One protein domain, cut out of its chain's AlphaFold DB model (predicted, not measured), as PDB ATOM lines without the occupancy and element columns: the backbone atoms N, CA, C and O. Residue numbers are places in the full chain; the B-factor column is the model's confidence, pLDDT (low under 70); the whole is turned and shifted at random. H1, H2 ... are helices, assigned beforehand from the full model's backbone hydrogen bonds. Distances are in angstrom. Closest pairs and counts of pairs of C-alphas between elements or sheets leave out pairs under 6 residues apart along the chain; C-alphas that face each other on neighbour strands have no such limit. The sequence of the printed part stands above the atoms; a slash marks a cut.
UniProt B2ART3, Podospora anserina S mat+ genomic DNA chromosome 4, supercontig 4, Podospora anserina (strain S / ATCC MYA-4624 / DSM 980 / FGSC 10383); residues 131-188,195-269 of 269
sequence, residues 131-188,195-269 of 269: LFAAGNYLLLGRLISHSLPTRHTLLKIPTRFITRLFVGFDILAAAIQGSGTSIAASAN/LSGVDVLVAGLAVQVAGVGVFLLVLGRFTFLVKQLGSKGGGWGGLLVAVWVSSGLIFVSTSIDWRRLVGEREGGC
ATOM      1  N   LEU A 131      -8.586  47.611 -11.995       76.31
ATOM      2  CA  LEU A 131      -9.628  48.474 -12.560       76.31
ATOM      3  C   LEU A 131     -11.026  47.864 -12.451       76.31
ATOM      4  O   LEU A 131     -11.991  48.583 -12.177       76.31
ATOM      5  N   PHE A 132     -11.138  46.543 -12.600       78.44
ATOM      6  CA  PHE A 132     -12.399  45.843 -12.350       78.44
ATOM      7  C   PHE A 132     -12.807  45.924 -10.870       78.44
ATOM      8  O   PHE A 132     -13.981  46.176 -10.577       78.44
ATOM      9  N   ALA A 133     -11.856  45.804  -9.940       77.62
ATOM     10  CA  ALA A 133     -12.098  45.999  -8.512       77.62
ATOM     11  C   ALA A 133     -12.558  47.435  -8.207       77.62
ATOM     12  O   ALA A 133     -13.600  47.626  -7.573       77.62
ATOM     13  N   ALA A 134     -11.883  48.449  -8.761       79.56
ATOM     14  CA  ALA A 134     -12.296  49.848  -8.636       79.56
ATOM     15  C   ALA A 134     -13.735  50.090  -9.134       79.56
ATOM     16  O   ALA A 134     -14.520  50.789  -8.484       79.56
ATOM     17  N   GLY A 135     -14.115  49.470 -10.255       81.25
ATOM     18  CA  GLY A 135     -15.485  49.495 -10.768       81.25
ATOM     19  C   GLY A 135     -16.500  48.871  -9.801       81.25
ATOM     20  O   GLY A 135     -17.552  49.465  -9.543       81.25
ATOM     21  N   ASN A 136     -16.171  47.724  -9.199       82.25
ATOM     22  CA  ASN A 136     -17.010  47.080  -8.181       82.25
ATOM     23  C   ASN A 136     -17.182  47.957  -6.929       82.25
ATOM     24  O   ASN A 136     -18.279  48.013  -6.368       82.25
ATOM     25  N   TYR A 137     -16.151  48.705  -6.523       81.75
ATOM     26  CA  TYR A 137     -16.239  49.633  -5.389       81.75
ATOM     27  C   TYR A 137     -17.214  50.786  -5.665       81.75
ATOM     28  O   TYR A 137     -17.992  51.172  -4.787       81.75
ATOM     29  N   LEU A 138     -17.202  51.326  -6.888       81.31
ATOM     30  CA  LEU A 138     -18.138  52.371  -7.316       81.31
ATOM     31  C   LEU A 138     -19.580  51.847  -7.382       81.31
ATOM     32  O   LEU A 138     -20.507  52.534  -6.939       81.31
ATOM     33  N   LEU A 139     -19.767  50.625  -7.892       80.38
ATOM     34  CA  LEU A 139     -21.070  49.957  -7.935       80.38
ATOM     35  C   LEU A 139     -21.628  49.718  -6.531       80.38
ATOM     36  O   LEU A 139     -22.777  50.076  -6.261       80.38
ATOM     37  N   LEU A 140     -20.804  49.200  -5.616       79.12
ATOM     38  CA  LEU A 140     -21.190  49.010  -4.220       79.12
ATOM     39  C   LEU A 140     -21.567  50.342  -3.557       79.12
ATOM     40  O   LEU A 140     -22.565  50.416  -2.840       79.12
ATOM     41  N   GLY A 141     -20.834  51.422  -3.842       74.88
ATOM     42  CA  GLY A 141     -21.145  52.748  -3.307       74.88
ATOM     43  C   GLY A 141     -22.506  53.300  -3.721       74.88
ATOM     44  O   GLY A 141     -23.180  53.958  -2.916       74.88
ATOM     45  N   ARG A 142     -22.954  52.982  -4.937       76.06
ATOM     46  CA  ARG A 142     -24.300  53.330  -5.406       76.06
ATOM     47  C   ARG A 142     -25.367  52.401  -4.847       76.06
ATOM     48  O   ARG A 142     -26.410  52.892  -4.425       76.06
ATOM     49  N   LEU A 143     -25.089  51.098  -4.782       76.44
ATOM     50  CA  LEU A 143     -25.987  50.124  -4.160       76.44
ATOM     51  C   LEU A 143     -26.286  50.505  -2.708       76.44
ATOM     52  O   LEU A 143     -27.451  50.541  -2.324       76.44
ATOM     53  N   ILE A 144     -25.268  50.873  -1.926       73.12
ATOM     54  CA  ILE A 144     -25.434  51.331  -0.539       73.12
ATOM     55  C   ILE A 144     -26.283  52.603  -0.474       73.12
ATOM     56  O   ILE A 144     -27.239  52.653   0.295       73.12
ATOM     57  N   SER A 145     -25.963  53.607  -1.298       71.50
ATOM     58  CA  SER A 145     -26.685  54.889  -1.304       71.50
ATOM     59  C   SER A 145     -28.154  54.760  -1.720       71.50
ATOM     60  O   SER A 145     -28.965  55.585  -1.315       71.50
ATOM     61  N   HIS A 146     -28.500  53.762  -2.539       72.00
ATOM     62  CA  HIS A 146     -29.872  53.559  -3.008       72.00
ATOM     63  C   HIS A 146     -30.690  52.601  -2.127       72.00
ATOM     64  O   HIS A 146     -31.897  52.772  -2.003       72.00
ATOM     65  N   SER A 147     -30.062  51.580  -1.533       66.25
ATOM     66  CA  SER A 147     -30.780  50.495  -0.838       66.25
ATOM     67  C   SER A 147     -30.963  50.692   0.666       66.25
ATOM     68  O   SER A 147     -31.836  50.043   1.241       66.25
ATOM     69  N   LEU A 148     -30.178  51.561   1.319       67.06
ATOM     70  CA  LEU A 148     -30.336  51.828   2.749       67.06
ATOM     71  C   LEU A 148     -31.006  53.180   3.014       67.06
ATOM     72  O   LEU A 148     -30.511  54.202   2.536       67.06
ATOM     73  N   PRO A 149     -32.077  53.225   3.834       58.94
ATOM     74  CA  PRO A 149     -32.613  54.484   4.328       58.94
ATOM     75  C   PRO A 149     -31.562  55.186   5.197       58.94
ATOM     76  O   PRO A 149     -30.857  54.552   5.987       58.94
ATOM     77  N   THR A 150     -31.495  56.512   5.065       56.16
ATOM     78  CA  THR A 150     -30.490  57.479   5.558       56.16
ATOM     79  C   THR A 150     -30.096  57.368   7.047       56.16
ATOM     80  O   THR A 150     -29.206  58.080   7.501       56.16
ATOM     81  N   ARG A 151     -30.738  56.489   7.831       48.19
ATOM     82  CA  ARG A 151     -30.531  56.308   9.277       48.19
ATOM     83  C   ARG A 151     -29.621  55.138   9.673       48.19
ATOM     84  O   ARG A 151     -29.129  55.141  10.796       48.19
ATOM     85  N   HIS A 152     -29.333  54.190   8.779       49.53
ATOM     86  CA  HIS A 152     -28.431  53.064   9.070       49.53
ATOM     87  C   HIS A 152     -27.245  53.039   8.103       49.53
ATOM     88  O   HIS A 152     -27.061  52.108   7.325       49.53
ATOM     89  N   THR A 153     -26.416  54.083   8.141       52.62
ATOM     90  CA  THR A 153     -25.121  54.099   7.452       52.62
ATOM     91  C   THR A 153     -24.294  52.916   7.952       52.62
ATOM     92  O   THR A 153     -23.833  52.942   9.091       52.62
ATOM     93  N   LEU A 154     -24.104  51.898   7.106       54.06
ATOM     94  CA  LEU A 154     -23.470  50.595   7.387       54.06
ATOM     95  C   LEU A 154     -22.221  50.635   8.291       54.06
ATOM     96  O   LEU A 154     -21.917  49.653   8.966       54.06
ATOM     97  N   LEU A 155     -21.494  51.759   8.266       53.28
ATOM     98  CA  LEU A 155     -20.256  52.012   9.001       53.28
ATOM     99  C   LEU A 155     -20.072  53.469   9.474       53.28
ATOM    100  O   LEU A 155     -18.978  53.806   9.904       53.28
ATOM    101  N   LYS A 156     -21.069  54.366   9.365       57.62
ATOM    102  CA  LYS A 156     -20.925  55.844   9.535       57.62
ATOM    103  C   LYS A 156     -19.823  56.532   8.690       57.62
ATOM    104  O   LYS A 156     -19.769  57.756   8.648       57.62
ATOM    105  N   ILE A 157     -18.988  55.778   7.980       58.50
ATOM    106  CA  ILE A 157     -17.928  56.259   7.095       58.50
ATOM    107  C   ILE A 157     -18.529  56.524   5.707       58.50
ATOM    108  O   ILE A 157     -19.277  55.685   5.195       58.50
ATOM    109  N   PRO A 158     -18.218  57.664   5.062       62.78
ATOM    110  CA  PRO A 158     -18.713  57.954   3.724       62.78
ATOM    111  C   PRO A 158     -18.143  56.950   2.714       62.78
ATOM    112  O   PRO A 158     -16.927  56.787   2.616       62.78
ATOM    113  N   THR A 159     -18.997  56.321   1.903       63.44
ATOM    114  CA  THR A 159     -18.580  55.260   0.967       63.44
ATOM    115  C   THR A 159     -17.490  55.704  -0.012       63.44
ATOM    116  O   THR A 159     -16.591  54.941  -0.340       63.44
ATOM    117  N   ARG A 160     -17.497  56.987  -0.394       68.00
ATOM    118  CA  ARG A 160     -16.442  57.636  -1.190       68.00
ATOM    119  C   ARG A 160     -15.041  57.534  -0.575       68.00
ATOM    120  O   ARG A 160     -14.067  57.502  -1.315       68.00
ATOM    121  N   PHE A 161     -14.924  57.499   0.751       73.62
ATOM    122  CA  PHE A 161     -13.640  57.328   1.430       73.62
ATOM    123  C   PHE A 161     -13.168  55.877   1.359       73.62
ATOM    124  O   PHE A 161     -12.012  55.634   1.044       73.62
ATOM    125  N   ILE A 162     -14.084  54.924   1.553       70.00
ATOM    126  CA  ILE A 162     -13.806  53.488   1.437       70.00
ATOM    127  C   ILE A 162     -13.289  53.167   0.029       70.00
ATOM    128  O   ILE A 162     -12.226  52.574  -0.113       70.00
ATOM    129  N   THR A 163     -13.975  53.649  -1.014       74.00
ATOM    130  CA  THR A 163     -13.525  53.477  -2.403       74.00
ATOM    131  C   THR A 163     -12.143  54.091  -2.645       74.00
ATOM    132  O   THR A 163     -11.305  53.455  -3.270       74.00
ATOM    133  N   ARG A 164     -11.868  55.300  -2.132       75.56
ATOM    134  CA  ARG A 164     -10.549  55.946  -2.284       75.56
ATOM    135  C   ARG A 164      -9.436  55.190  -1.561       75.56
ATOM    136  O   ARG A 164      -8.345  55.087  -2.106       75.56
ATOM    137  N   LEU A 165      -9.710  54.669  -0.366       78.69
ATOM    138  CA  LEU A 165      -8.747  53.900   0.419       78.69
ATOM    139  C   LEU A 165      -8.363  52.604  -0.302       78.69
ATOM    140  O   LEU A 165      -7.176  52.334  -0.462       78.69
ATOM    141  N   PHE A 166      -9.352  51.847  -0.786       77.06
ATOM    142  CA  PHE A 166      -9.091  50.602  -1.510       77.06
ATOM    143  C   PHE A 166      -8.375  50.844  -2.837       77.06
ATOM    144  O   PHE A 166      -7.378  50.185  -3.097       77.06
ATOM    145  N   VAL A 167      -8.792  51.845  -3.622       77.69
ATOM    146  CA  VAL A 167      -8.081  52.212  -4.859       77.69
ATOM    147  C   VAL A 167      -6.646  52.664  -4.565       77.69
ATOM    148  O   VAL A 167      -5.731  52.314  -5.302       77.69
ATOM    149  N   GLY A 168      -6.420  53.418  -3.486       76.81
ATOM    150  CA  GLY A 168      -5.074  53.833  -3.082       76.81
ATOM    151  C   GLY A 168      -4.176  52.647  -2.713       76.81
ATOM    152  O   GLY A 168      -3.022  52.593  -3.131       76.81
ATOM    153  N   PHE A 169      -4.719  51.678  -1.979       78.81
ATOM    154  CA  PHE A 169      -4.028  50.438  -1.628       78.81
ATOM    155  C   PHE A 169      -3.719  49.570  -2.860       78.81
ATOM    156  O   PHE A 169      -2.615  49.050  -2.996       78.81
ATOM    157  N   ASP A 170      -4.660  49.499  -3.796       79.62
ATOM    158  CA  ASP A 170      -4.528  48.830  -5.089       79.62
ATOM    159  C   ASP A 170      -3.409  49.460  -5.951       79.62
ATOM    160  O   ASP A 170      -2.560  48.751  -6.500       79.62
ATOM    161  N   ILE A 171      -3.323  50.796  -5.998       76.69
ATOM    162  CA  ILE A 171      -2.231  51.525  -6.669       76.69
ATOM    163  C   ILE A 171      -0.880  51.251  -5.996       76.69
ATOM    164  O   ILE A 171       0.121  51.044  -6.684       76.69
ATOM    165  N   LEU A 172      -0.836  51.226  -4.662       78.25
ATOM    166  CA  LEU A 172       0.383  50.904  -3.923       78.25
ATOM    167  C   LEU A 172       0.860  49.479  -4.241       78.25
ATOM    168  O   LEU A 172       2.043  49.271  -4.512       78.25
ATOM    169  N   ALA A 173      -0.056  48.511  -4.280       79.00
ATOM    170  CA  ALA A 173       0.256  47.137  -4.656       79.00
ATOM    171  C   ALA A 173       0.767  47.039  -6.103       79.00
ATOM    172  O   ALA A 173       1.733  46.320  -6.367       79.00
ATOM    173  N   ALA A 174       0.179  47.805  -7.028       76.31
ATOM    174  CA  ALA A 174       0.652  47.900  -8.409       76.31
ATOM    175  C   ALA A 174       2.081  48.464  -8.489       76.31
ATOM    176  O   ALA A 174       2.911  47.948  -9.237       76.31
ATOM    177  N   ALA A 175       2.395  49.489  -7.691       77.19
ATOM    178  CA  ALA A 175       3.728  50.085  -7.638       77.19
ATOM    179  C   ALA A 175       4.780  49.103  -7.089       77.19
ATOM    180  O   ALA A 175       5.882  49.005  -7.640       77.19
ATOM    181  N   ILE A 176       4.428  48.334  -6.053       78.19
ATOM    182  CA  ILE A 176       5.276  47.263  -5.509       78.19
ATOM    183  C   ILE A 176       5.535  46.201  -6.587       78.19
ATOM    184  O   ILE A 176       6.689  45.854  -6.839       78.19
ATOM    185  N   GLN A 177       4.498  45.742  -7.294       74.06
ATOM    186  CA  GLN A 177       4.642  44.723  -8.345       74.06
ATOM    187  C   GLN A 177       5.434  45.214  -9.562       74.06
ATOM    188  O   GLN A 177       6.279  44.481 -10.084       74.06
ATOM    189  N   GLY A 178       5.226  46.459  -9.996       69.31
ATOM    190  CA  GLY A 178       6.016  47.064 -11.074       69.31
ATOM    191  C   GLY A 178       7.503  47.151 -10.714       69.31
ATOM    192  O   GLY A 178       8.377  46.883 -11.547       69.31
ATOM    193  N   SER A 179       7.798  47.438  -9.443       70.75
ATOM    194  CA  SER A 179       9.164  47.441  -8.910       70.75
ATOM    195  C   SER A 179       9.750  46.022  -8.855       70.75
ATOM    196  O   SER A 179      10.846  45.801  -9.368       70.75
ATOM    197  N   GLY A 180       9.002  45.037  -8.342       67.44
ATOM    198  CA  GLY A 180       9.418  43.628  -8.297       67.44
ATOM    199  C   GLY A 180       9.701  43.032  -9.678       67.44
ATOM    200  O   GLY A 180      10.723  42.374  -9.869       67.44
ATOM    201  N   THR A 181       8.870  43.363 -10.671       65.56
ATOM    202  CA  THR A 181       9.063  42.966 -12.079       65.56
ATOM    203  C   THR A 181      10.372  43.522 -12.644       65.56
ATOM    204  O   THR A 181      11.118  42.817 -13.324       65.56
ATOM    205  N   SER A 182      10.668  44.790 -12.346       66.44
ATOM    206  CA  SER A 182      11.883  45.460 -12.821       66.44
ATOM    207  C   SER A 182      13.141  44.838 -12.209       66.44
ATOM    208  O   SER A 182      14.121  44.603 -12.915       66.44
ATOM    209  N   ILE A 183      13.096  44.520 -10.911       67.94
ATOM    210  CA  ILE A 183      14.203  43.892 -10.180       67.94
ATOM    211  C   ILE A 183      14.419  42.453 -10.678       67.94
ATOM    212  O   ILE A 183      15.551  42.080 -10.988       67.94
ATOM    213  N   ALA A 184      13.346  41.675 -10.871       63.31
ATOM    214  CA  ALA A 184      13.411  40.312 -11.413       63.31
ATOM    215  C   ALA A 184      14.083  40.249 -12.800       63.31
ATOM    216  O   ALA A 184      14.770  39.279 -13.118       63.31
ATOM    217  N   ALA A 185      13.948  41.300 -13.612       57.12
ATOM    218  CA  ALA A 185      14.527  41.381 -14.953       57.12
ATOM    219  C   ALA A 185      16.025  41.781 -15.000       57.12
ATOM    220  O   ALA A 185      16.604  41.823 -16.093       57.12
ATOM    221  N   SER A 186      16.659  42.102 -13.859       55.28
ATOM    222  CA  SER A 186      17.983  42.757 -13.801       55.28
ATOM    223  C   SER A 186      19.209  41.814 -13.866       55.28
ATOM    224  O   SER A 186      20.301  42.250 -14.211       55.28
ATOM    225  N   ALA A 187      19.055  40.507 -13.635       50.88
ATOM    226  CA  ALA A 187      20.071  39.455 -13.858       50.88
ATOM    227  C   ALA A 187      21.472  39.577 -13.185       50.88
ATOM    228  O   ALA A 187      22.312  38.726 -13.457       50.88
ATOM    229  N   ASN A 188      21.732  40.522 -12.272       48.41
ATOM    230  CA  ASN A 188      22.976  40.578 -11.478       48.41
ATOM    231  C   ASN A 188      22.666  40.499  -9.975       48.41
ATOM    232  O   ASN A 188      22.346  41.512  -9.353       48.41
ATOM    233  N   LEU A 195      16.697  40.912  -2.120       52.81
ATOM    234  CA  LEU A 195      15.261  40.660  -2.249       52.81
ATOM    235  C   LEU A 195      15.098  40.167  -3.682       52.81
ATOM    236  O   LEU A 195      15.261  40.949  -4.625       52.81
ATOM    237  N   SER A 196      14.881  38.864  -3.850       66.94
ATOM    238  CA  SER A 196      14.603  38.324  -5.168       66.94
ATOM    239  C   SER A 196      13.409  39.113  -5.720       66.94
ATOM    240  O   SER A 196      12.456  39.404  -4.995       66.94
ATOM    241  N   GLY A 197      13.454  39.547  -6.982       67.12
ATOM    242  CA  GLY A 197      12.328  40.297  -7.559       67.12
ATOM    243  C   GLY A 197      11.004  39.524  -7.442       67.12
ATOM    244  O   GLY A 197       9.942  40.127  -7.327       67.12
ATOM    245  N   VAL A 198      11.098  38.192  -7.361       71.12
ATOM    246  CA  VAL A 198      10.012  37.255  -7.053       71.12
ATOM    247  C   VAL A 198       9.405  37.503  -5.668       71.12
ATOM    248  O   VAL A 198       8.185  37.587  -5.573       71.12
ATOM    249  N   ASP A 199      10.197  37.705  -4.610       76.06
ATOM    250  CA  ASP A 199       9.664  38.007  -3.269       76.06
ATOM    251  C   ASP A 199       8.848  39.310  -3.261       76.06
ATOM    252  O   ASP A 199       7.785  39.388  -2.642       76.06
ATOM    253  N   VAL A 200       9.305  40.327  -4.000       79.69
ATOM    254  CA  VAL A 200       8.591  41.608  -4.136       79.69
ATOM    255  C   VAL A 200       7.285  41.434  -4.923       79.69
ATOM    256  O   VAL A 200       6.264  42.031  -4.571       79.69
ATOM    257  N   LEU A 201       7.286  40.588  -5.957       75.94
ATOM    258  CA  LEU A 201       6.084  40.234  -6.723       75.94
ATOM    259  C   LEU A 201       5.059  39.486  -5.859       75.94
ATOM    260  O   LEU A 201       3.887  39.864  -5.831       75.94
ATOM    261  N   VAL A 202       5.507  38.477  -5.105       81.69
ATOM    262  CA  VAL A 202       4.665  37.704  -4.179       81.69
ATOM    263  C   VAL A 202       4.068  38.613  -3.104       81.69
ATOM    264  O   VAL A 202       2.874  38.505  -2.813       81.69
ATOM    265  N   ALA A 203       4.854  39.546  -2.554       83.88
ATOM    266  CA  ALA A 203       4.373  40.516  -1.573       83.88
ATOM    267  C   ALA A 203       3.275  41.426  -2.151       83.88
ATOM    268  O   ALA A 203       2.237  41.620  -1.519       83.88
ATOM    269  N   GLY A 204       3.463  41.943  -3.367       81.44
ATOM    270  CA  GLY A 204       2.467  42.788  -4.028       81.44
ATOM    271  C   GLY A 204       1.148  42.065  -4.332       81.44
ATOM    272  O   GLY A 204       0.075  42.644  -4.153       81.44
ATOM    273  N   LEU A 205       1.205  40.788  -4.717       83.12
ATOM    274  CA  LEU A 205       0.008  39.959  -4.911       83.12
ATOM    275  C   LEU A 205      -0.675  39.595  -3.591       83.12
ATOM    276  O   LEU A 205      -1.901  39.624  -3.517       83.12
ATOM    277  N   ALA A 206       0.087  39.312  -2.530       86.12
ATOM    278  CA  ALA A 206      -0.473  39.045  -1.203       86.12
ATOM    279  C   ALA A 206      -1.291  40.240  -0.690       86.12
ATOM    280  O   ALA A 206      -2.408  40.078  -0.194       86.12
ATOM    281  N   VAL A 207      -0.751  41.449  -0.876       83.94
ATOM    282  CA  VAL A 207      -1.426  42.717  -0.585       83.94
ATOM    283  C   VAL A 207      -2.740  42.802  -1.373       83.94
ATOM    284  O   VAL A 207      -3.786  43.005  -0.761       83.94
ATOM    285  N   GLN A 208      -2.740  42.534  -2.684       84.50
ATOM    286  CA  GLN A 208      -3.973  42.523  -3.492       84.50
ATOM    287  C   GLN A 208      -5.014  41.499  -3.015       84.50
ATOM    288  O   GLN A 208      -6.190  41.846  -2.881       84.50
ATOM    289  N   VAL A 209      -4.612  40.254  -2.726       87.19
ATOM    290  CA  VAL A 209      -5.527  39.209  -2.224       87.19
ATOM    291  C   VAL A 209      -6.172  39.645  -0.909       87.19
ATOM    292  O   VAL A 209      -7.385  39.498  -0.741       87.19
ATOM    293  N   ALA A 210      -5.392  40.232   0.002       88.00
ATOM    294  CA  ALA A 210      -5.913  40.769   1.255       88.00
ATOM    295  C   ALA A 210      -6.917  41.908   1.010       88.00
ATOM    296  O   ALA A 210      -7.995  41.907   1.606       88.00
ATOM    297  N   GLY A 211      -6.610  42.838   0.098       85.31
ATOM    298  CA  GLY A 211      -7.501  43.946  -0.266       85.31
ATOM    299  C   GLY A 211      -8.861  43.468  -0.780       85.31
ATOM    300  O   GLY A 211      -9.904  43.868  -0.254       85.31
ATOM    301  N   VAL A 212      -8.855  42.540  -1.741       85.50
ATOM    302  CA  VAL A 212     -10.083  41.933  -2.281       85.50
ATOM    303  C   VAL A 212     -10.820  41.121  -1.207       85.50
ATOM    304  O   VAL A 212     -12.048  41.177  -1.129       85.50
ATOM    305  N   GLY A 213     -10.100  40.414  -0.334       88.44
ATOM    306  CA  GLY A 213     -10.687  39.679   0.789       88.44
ATOM    307  C   GLY A 213     -11.447  40.590   1.759       88.44
ATOM    308  O   GLY A 213     -12.602  40.317   2.094       88.44
ATOM    309  N   VAL A 214     -10.852  41.718   2.157       86.88
ATOM    310  CA  VAL A 214     -11.532  42.716   3.001       86.88
ATOM    311  C   VAL A 214     -12.748  43.298   2.276       86.88
ATOM    312  O   VAL A 214     -13.807  43.462   2.890       86.88
ATOM    313  N   PHE A 215     -12.651  43.559   0.971       85.88
ATOM    314  CA  PHE A 215     -13.798  44.011   0.184       85.88
ATOM    315  C   PHE A 215     -14.956  42.998   0.199       85.88
ATOM    316  O   PHE A 215     -16.107  43.394   0.404       85.88
ATOM    317  N   LEU A 216     -14.674  41.699   0.057       88.62
ATOM    318  CA  LEU A 216     -15.695  40.649   0.138       88.62
ATOM    319  C   LEU A 216     -16.377  40.603   1.511       88.62
ATOM    320  O   LEU A 216     -17.587  40.388   1.576       88.62
ATOM    321  N   LEU A 217     -15.655  40.871   2.604       89.06
ATOM    322  CA  LEU A 217     -16.259  40.986   3.938       89.06
ATOM    323  C   LEU A 217     -17.210  42.186   4.034       89.06
ATOM    324  O   LEU A 217     -18.304  42.072   4.594       89.06
ATOM    325  N   VAL A 218     -16.827  43.331   3.461       85.31
ATOM    326  CA  VAL A 218     -17.684  44.528   3.406       85.31
ATOM    327  C   VAL A 218     -18.930  44.264   2.558       85.31
ATOM    328  O   VAL A 218     -20.041  44.595   2.984       85.31
ATOM    329  N   LEU A 219     -18.770  43.626   1.396       86.38
ATOM    330  CA  LEU A 219     -19.876  43.216   0.530       86.38
ATOM    331  C   LEU A 219     -20.803  42.220   1.248       86.38
ATOM    332  O   LEU A 219     -22.022  42.395   1.242       86.38
ATOM    333  N   GLY A 220     -20.231  41.234   1.943       87.62
ATOM    334  CA  GLY A 220     -20.933  40.284   2.804       87.62
ATOM    335  C   GLY A 220     -21.793  40.980   3.850       87.62
ATOM    336  O   GLY A 220     -23.008  40.769   3.893       87.62
ATOM    337  N   ARG A 221     -21.197  41.893   4.618       85.56
ATOM    338  CA  ARG A 221     -21.908  42.695   5.622       85.56
ATOM    339  C   ARG A 221     -23.037  43.526   5.009       85.56
ATOM    340  O   ARG A 221     -24.121  43.582   5.585       85.56
ATOM    341  N   PHE A 222     -22.809  44.144   3.848       83.00
ATOM    342  CA  PHE A 222     -23.846  44.893   3.133       83.00
ATOM    343  C   PHE A 222     -25.030  43.997   2.761       83.00
ATOM    344  O   PHE A 222     -26.174  44.331   3.065       83.00
ATOM    345  N   THR A 223     -24.766  42.832   2.172       83.38
ATOM    346  CA  THR A 223     -25.838  41.910   1.767       83.38
ATOM    347  C   THR A 223     -26.611  41.337   2.943       83.38
ATOM    348  O   THR A 223     -27.831  41.195   2.860       83.38
ATOM    349  N   PHE A 224     -25.926  41.053   4.049       83.94
ATOM    350  CA  PHE A 224     -26.560  40.624   5.285       83.94
ATOM    351  C   PHE A 224     -27.501  41.704   5.824       83.94
ATOM    352  O   PHE A 224     -28.654  41.411   6.140       83.94
ATOM    353  N   LEU A 225     -27.056  42.965   5.840       79.94
ATOM    354  CA  LEU A 225     -27.872  44.073   6.325       79.94
ATOM    355  C   LEU A 225     -29.096  44.326   5.434       79.94
ATOM    356  O   LEU A 225     -30.192  44.522   5.947       79.94
ATOM    357  N   VAL A 226     -28.950  44.253   4.108       77.62
ATOM    358  CA  VAL A 226     -30.084  44.389   3.173       77.62
ATOM    359  C   VAL A 226     -31.120  43.276   3.378       77.62
ATOM    360  O   VAL A 226     -32.321  43.548   3.336       77.62
ATOM    361  N   LYS A 227     -30.675  42.040   3.645       80.62
ATOM    362  CA  LYS A 227     -31.571  40.915   3.968       80.62
ATOM    363  C   LYS A 227     -32.297  41.128   5.297       80.62
ATOM    364  O   LYS A 227     -33.500  40.895   5.358       80.62
ATOM    365  N   GLN A 228     -31.598  41.600   6.332       78.50
ATOM    366  CA  GLN A 228     -32.205  41.898   7.635       78.50
ATOM    367  C   GLN A 228     -33.221  43.041   7.571       78.50
ATOM    368  O   GLN A 228     -34.241  42.989   8.249       78.50
ATOM    369  N   LEU A 229     -32.973  44.049   6.734       74.25
ATOM    370  CA  LEU A 229     -33.881  45.182   6.545       74.25
ATOM    371  C   LEU A 229     -35.106  44.842   5.679       74.25
ATOM    372  O   LEU A 229     -35.945  45.712   5.458       74.25
ATOM    373  N   GLY A 230     -35.227  43.601   5.188       67.56
ATOM    374  CA  GLY A 230     -36.421  43.129   4.488       67.56
ATOM    375  C   GLY A 230     -36.776  43.977   3.267       67.56
ATOM    376  O   GLY A 230     -37.956  44.243   3.039       67.56
ATOM    377  N   SER A 231     -35.770  44.437   2.509       62.16
ATOM    378  CA  SER A 231     -35.973  45.316   1.351       62.16
ATOM    379  C   SER A 231     -36.820  44.613   0.280       62.16
ATOM    380  O   SER A 231     -36.330  43.822  -0.527       62.16
ATOM    381  N   LYS A 232     -38.131  44.872   0.308       53.94
ATOM    382  CA  LYS A 232     -39.097  44.421  -0.693       53.94
ATOM    383  C   LYS A 232     -39.067  45.392  -1.874       53.94
ATOM    384  O   LYS A 232     -39.545  46.513  -1.759       53.94
ATOM    385  N   GLY A 233     -38.556  44.931  -3.015       55.75
ATOM    386  CA  GLY A 233     -38.915  45.491  -4.323       55.75
ATOM    387  C   GLY A 233     -37.923  46.462  -4.964       55.75
ATOM    388  O   GLY A 233     -38.256  47.615  -5.203       55.75
ATOM    389  N   GLY A 234     -36.741  45.990  -5.366       57.34
ATOM    390  CA  GLY A 234     -35.869  46.778  -6.239       57.34
ATOM    391  C   GLY A 234     -35.107  45.921  -7.243       57.34
ATOM    392  O   GLY A 234     -34.457  44.952  -6.854       57.34
ATOM    393  N   GLY A 235     -35.119  46.311  -8.525       70.06
ATOM    394  CA  GLY A 235     -34.392  45.671  -9.641       70.06
ATOM    395  C   GLY A 235     -32.855  45.654  -9.518       70.06
ATOM    396  O   GLY A 235     -32.147  45.404 -10.487       70.06
ATOM    397  N   TRP A 236     -32.324  45.907  -8.324       74.25
ATOM    398  CA  TRP A 236     -30.906  45.952  -7.974       74.25
ATOM    399  C   TRP A 236     -30.338  44.582  -7.595       74.25
ATOM    400  O   TRP A 236     -29.122  44.438  -7.497       74.25
ATOM    401  N   GLY A 237     -31.194  43.569  -7.409       77.19
ATOM    402  CA  GLY A 237     -30.766  42.201  -7.103       77.19
ATOM    403  C   GLY A 237     -29.820  41.633  -8.164       77.19
ATOM    404  O   GLY A 237     -28.790  41.062  -7.819       77.19
ATOM    405  N   GLY A 238     -30.102  41.883  -9.447       80.69
ATOM    406  CA  GLY A 238     -29.216  41.482 -10.545       80.69
ATOM    407  C   GLY A 238     -27.848  42.166 -10.486       80.69
ATOM    408  O   GLY A 238     -26.825  41.513 -10.673       80.69
ATOM    409  N   LEU A 239     -27.808  43.457 -10.135       82.75
ATOM    410  CA  LEU A 239     -26.550  44.190  -9.963       82.75
ATOM    411  C   LEU A 239     -25.754  43.665  -8.763       82.75
ATOM    412  O   LEU A 239     -24.535  43.547  -8.837       82.75
ATOM    413  N   LEU A 240     -26.432  43.311  -7.670       85.44
ATOM    414  CA  LEU A 240     -25.784  42.735  -6.496       85.44
ATOM    415  C   LEU A 240     -25.162  41.368  -6.801       85.44
ATOM    416  O   LEU A 240     -24.029  41.112  -6.398       85.44
ATOM    417  N   VAL A 241     -25.880  40.514  -7.537       86.25
ATOM    418  CA  VAL A 241     -25.351  39.228  -8.014       86.25
ATOM    419  C   VAL A 241     -24.155  39.459  -8.934       86.25
ATOM    420  O   VAL A 241     -23.128  38.811  -8.754       86.25
ATOM    421  N   ALA A 242     -24.235  40.422  -9.856       85.75
ATOM    422  CA  ALA A 242     -23.124  40.757 -10.742       85.75
ATOM    423  C   ALA A 242     -21.867  41.186  -9.964       85.75
ATOM    424  O   ALA A 242     -20.781  40.709 -10.281       85.75
ATOM    425  N   VAL A 243     -22.009  42.014  -8.919       88.44
ATOM    426  CA  VAL A 243     -20.887  42.442  -8.060       88.44
ATOM    427  C   VAL A 243     -20.306  41.270  -7.263       88.44
ATOM    428  O   VAL A 243     -19.090  41.182  -7.107       88.44
ATOM    429  N   TRP A 244     -21.135  40.342  -6.780       89.62
ATOM    430  CA  TRP A 244     -20.654  39.131  -6.106       89.62
ATOM    431  C   TRP A 244     -19.874  38.211  -7.038       89.62
ATOM    432  O   TRP A 244     -18.781  37.770  -6.686       89.62
ATOM    433  N   VAL A 245     -20.420  37.943  -8.225       90.25
ATOM    434  CA  VAL A 245     -19.788  37.073  -9.221       90.25
ATOM    435  C   VAL A 245     -18.473  37.683  -9.699       90.25
ATOM    436  O   VAL A 245     -17.456  36.994  -9.700       90.25
ATOM    437  N   SER A 246     -18.461  38.976 -10.044       88.56
ATOM    438  CA  SER A 246     -17.242  39.654 -10.496       88.56
ATOM    439  C   SER A 246     -16.165  39.671  -9.406       88.56
ATOM    440  O   SER A 246     -15.010  39.362  -9.682       88.56
ATOM    441  N   SER A 247     -16.531  39.972  -8.159       88.56
ATOM    442  CA  SER A 247     -15.569  40.063  -7.051       88.56
ATOM    443  C   SER A 247     -15.049  38.695  -6.615       88.56
ATOM    444  O   SER A 247     -13.873  38.561  -6.285       88.56
ATOM    445  N   GLY A 248     -15.900  37.666  -6.661       89.44
ATOM    446  CA  GLY A 248     -15.491  36.281  -6.439       89.44
ATOM    447  C   GLY A 248     -14.523  35.788  -7.513       89.44
ATOM    448  O   GLY A 248     -13.509  35.177  -7.182       89.44
ATOM    449  N   LEU A 249     -14.788  36.109  -8.783       88.12
ATOM    450  CA  LEU A 249     -13.904  35.739  -9.888       88.12
ATOM    451  C   LEU A 249     -12.522  36.392  -9.748       88.12
ATOM    452  O   LEU A 249     -11.521  35.692  -9.872       88.12
ATOM    453  N   ILE A 250     -12.476  37.689  -9.417       87.56
ATOM    454  CA  ILE A 250     -11.221  38.416  -9.153       87.56
ATOM    455  C   ILE A 250     -10.472  37.787  -7.976       87.56
ATOM    456  O   ILE A 250      -9.269  37.559  -8.049       87.56
ATOM    457  N   PHE A 251     -11.167  37.468  -6.882       89.31
ATOM    458  CA  PHE A 251     -10.526  36.852  -5.724       89.31
ATOM    459  C   PHE A 251      -9.897  35.499  -6.065       89.31
ATOM    460  O   PHE A 251      -8.754  35.235  -5.686       89.31
ATOM    461  N   VAL A 252     -10.624  34.653  -6.800       88.94
ATOM    462  CA  VAL A 252     -10.131  33.339  -7.227       88.94
ATOM    463  C   VAL A 252      -8.938  33.488  -8.165       88.94
ATOM    464  O   VAL A 252      -7.926  32.828  -7.935       88.94
ATOM    465  N   SER A 253      -9.012  34.368  -9.171       84.38
ATOM    466  CA  SER A 253      -7.902  34.576 -10.107       84.38
ATOM    467  C   SER A 253      -6.640  35.044  -9.384       84.38
ATOM    468  O   SER A 253      -5.603  34.390  -9.486       84.38
ATOM    469  N   THR A 254      -6.742  36.091  -8.558       84.44
ATOM    470  CA  THR A 254      -5.584  36.639  -7.836       84.44
ATOM    471  C   THR A 254      -5.020  35.629  -6.830       84.44
ATOM    472  O   THR A 254      -3.806  35.523  -6.664       84.44
ATOM    473  N   SER A 255      -5.879  34.829  -6.188       86.31
ATOM    474  CA  SER A 255      -5.440  33.782  -5.256       86.31
ATOM    475  C   SER A 255      -4.690  32.645  -5.949       86.31
ATOM    476  O   SER A 255      -3.743  32.100  -5.379       86.31
ATOM    477  N   ILE A 256      -5.110  32.260  -7.158       85.81
ATOM    478  CA  ILE A 256      -4.425  31.235  -7.953       85.81
ATOM    479  C   ILE A 256      -3.027  31.724  -8.334       85.81
ATOM    480  O   ILE A 256      -2.059  30.989  -8.147       85.81
ATOM    481  N   ASP A 257      -2.912  32.957  -8.824       80.88
ATOM    482  CA  ASP A 257      -1.627  33.511  -9.253       80.88
ATOM    483  C   ASP A 257      -0.662  33.704  -8.080       80.88
ATOM    484  O   ASP A 257       0.517  33.366  -8.185       80.88
ATOM    485  N   TRP A 258      -1.173  34.126  -6.921       82.75
ATOM    486  CA  TRP A 258      -0.379  34.178  -5.696       82.75
ATOM    487  C   TRP A 258       0.149  32.793  -5.292       82.75
ATOM    488  O   TRP A 258       1.348  32.635  -5.069       82.75
ATOM    489  N   ARG A 259      -0.710  31.760  -5.265       85.00
ATOM    490  CA  ARG A 259      -0.291  30.383  -4.930       85.00
ATOM    491  C   ARG A 259       0.747  29.831  -5.904       85.00
ATOM    492  O   ARG A 259       1.656  29.129  -5.472       85.00
ATOM    493  N   ARG A 260       0.619  30.138  -7.197       82.00
ATOM    494  CA  ARG A 260       1.591  29.727  -8.221       82.00
ATOM    495  C   ARG A 260       2.972  30.313  -7.943       82.00
ATOM    496  O   ARG A 260       3.933  29.558  -7.875       82.00
ATOM    497  N   LEU A 261       3.054  31.623  -7.710       74.19
ATOM    498  CA  LEU A 261       4.333  32.298  -7.461       74.19
ATOM    499  C   LEU A 261       4.961  31.912  -6.119       74.19
ATOM    500  O   LEU A 261       6.182  31.824  -6.015       74.19
ATOM    501  N   VAL A 262       4.144  31.630  -5.100       80.62
ATOM    502  CA  VAL A 262       4.634  31.050  -3.841       80.62
ATOM    503  C   VAL A 262       5.216  29.652  -4.077       80.62
ATOM    504  O   VAL A 262       6.305  29.364  -3.590       80.62
ATOM    505  N   GLY A 263       4.549  28.809  -4.872       77.94
ATOM    506  CA  GLY A 263       5.066  27.484  -5.223       77.94
ATOM    507  C   GLY A 263       6.377  27.534  -6.018       77.94
ATOM    508  O   GLY A 263       7.286  26.753  -5.751       77.94
ATOM    509  N   GLU A 264       6.514  28.479  -6.952       71.69
ATOM    510  CA  GLU A 264       7.766  28.699  -7.697       71.69
ATOM    511  C   GLU A 264       8.915  29.155  -6.790       71.69
ATOM    512  O   GLU A 264      10.049  28.710  -6.966       71.69
ATOM    513  N   ARG A 265       8.627  30.002  -5.794       69.06
ATOM    514  CA  ARG A 265       9.603  30.429  -4.781       69.06
ATOM    515  C   ARG A 265      10.120  29.250  -3.955       69.06
ATOM    516  O   ARG A 265      11.310  29.191  -3.672       69.06
ATOM    517  N   GLU A 266       9.240  28.337  -3.552       71.75
ATOM    518  CA  GLU A 266       9.603  27.187  -2.712       71.75
ATOM    519  C   GLU A 266      10.321  26.076  -3.495       71.75
ATOM    520  O   GLU A 266      11.203  25.426  -2.946       71.75
ATOM    521  N   GLY A 267       9.990  25.882  -4.778       59.28
ATOM    522  CA  GLY A 267      10.632  24.882  -5.644       59.28
ATOM    523  C   GLY A 267      11.958  25.315  -6.284       59.28
ATOM    524  O   GLY A 267      12.583  24.513  -6.974       59.28
ATOM    525  N   GLY A 268      12.364  26.577  -6.105       51.84
ATOM    526  CA  GLY A 268      13.607  27.152  -6.634       51.84
ATOM    527  C   GLY A 268      14.786  27.193  -5.652       51.84
ATOM    528  O   GLY A 268      15.827  27.745  -6.015       51.84
ATOM    529  N   CYS A 269      14.622  26.647  -4.440       39.62
ATOM    530  CA  CYS A 269      15.667  26.489  -3.421       39.62
ATOM    531  C   CYS A 269      16.217  25.061  -3.390       39.62
ATOM    532  O   CYS A 269      15.405  24.112  -3.474       39.62
TER     533      CYS A 269
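What this domain is: This is residues 131 to 188 and 195 to 269 of the 269 residues of an uncharacterized protein of Podospora anserina (strain S / ATCC MYA-4624 / DSM 980 / FGSC 10383) (UniProt B2ART3). Four helices form a loose, rod-shaped up-and-down bundle, in which the long helices H2 and H4 are packed on different sides of H3 and kept apart from each other. The shorter H1 fills the gap between H2 and H4 over part of the rod's length, near the end where H3 finishes and H4 begins. The printed part has 133 residues, with four named helices in the order H1, H2, H3, H4 and no named strand, and its class is all helix. It is loose, with a radius of gyration of the C-alphas of 18.0 A, and the C-alphas span 62 by 25 by 19 A.

How they stand to each other: The bundle is up and down, each helix running against the one before it, and begins with H1, residues 131 to 147. H1 and H2, residues 159 to 184, form a helical hairpin at a shallow tilt of 10 degrees. They touch through residues 134 to 141 of H1 and 159 to 167 of H2 alone, closest at the C-alphas of Tyr 137 and Thr 163, 5.6 A apart. H2 touches H3, residues 197 to 228, with residues 197 to 211 of H3 alone; they run opposite ways at a shallow tilt of 19 degrees, and their closest C-alphas, of Ala 184 and Gly 197, are 4.0 A apart. H1 touches residues 212 to 226 of H3 alone and runs the same way, closest at the C-alphas of Ser 147 and Val 226, 7.3 A apart. H3 and H4, residues 237 to 267, form a second helical hairpin at a shallow tilt of 26 degrees, with the C-alphas of Leu 205 and Trp 258 the closest, at 5.8 A. H1 touches residues 240 to 250 of H4 alone, closest at the C-alphas of Asn 136 and Val 243, 6.0 A apart; they run opposite ways at a shallow tilt of 33 degrees, only just short of steep. H2 and H4 are apart. In H1, H2, H3 and H4 every O i to N i+4 pair is within hydrogen-bond range.

Where its parts are: H1 starts at C-alpha 131, (-9.628, 48.474, -12.560), and measures 24.3 A from first to last C-alpha. H2 measures 37.4 A. H3, the longest helix with 32 residues, measures 47.1 A and ends at C-alpha 228, (-32.205, 41.898, 7.635). H4 measures 44.9 A and ends at C-alpha 267, (10.632, 24.882, -5.644).

The domain as a whole: The two C-alphas farthest apart, those of Asn 188 and Lys 232, are 63.1 A apart. Residues 189 to 194 are not printed, and C-alphas 188 and 195 are 12.0 A apart across this cut, which lies in the link from H2 to H3. The link from H1 to H2 is long, with 11 residues; that from H3 to H4 is short, with 8. The mean pLDDT of the printed part is 75.1, and 36 residues are under 70, among them residues 147 to 160, 180 to 188 and 230 to 234.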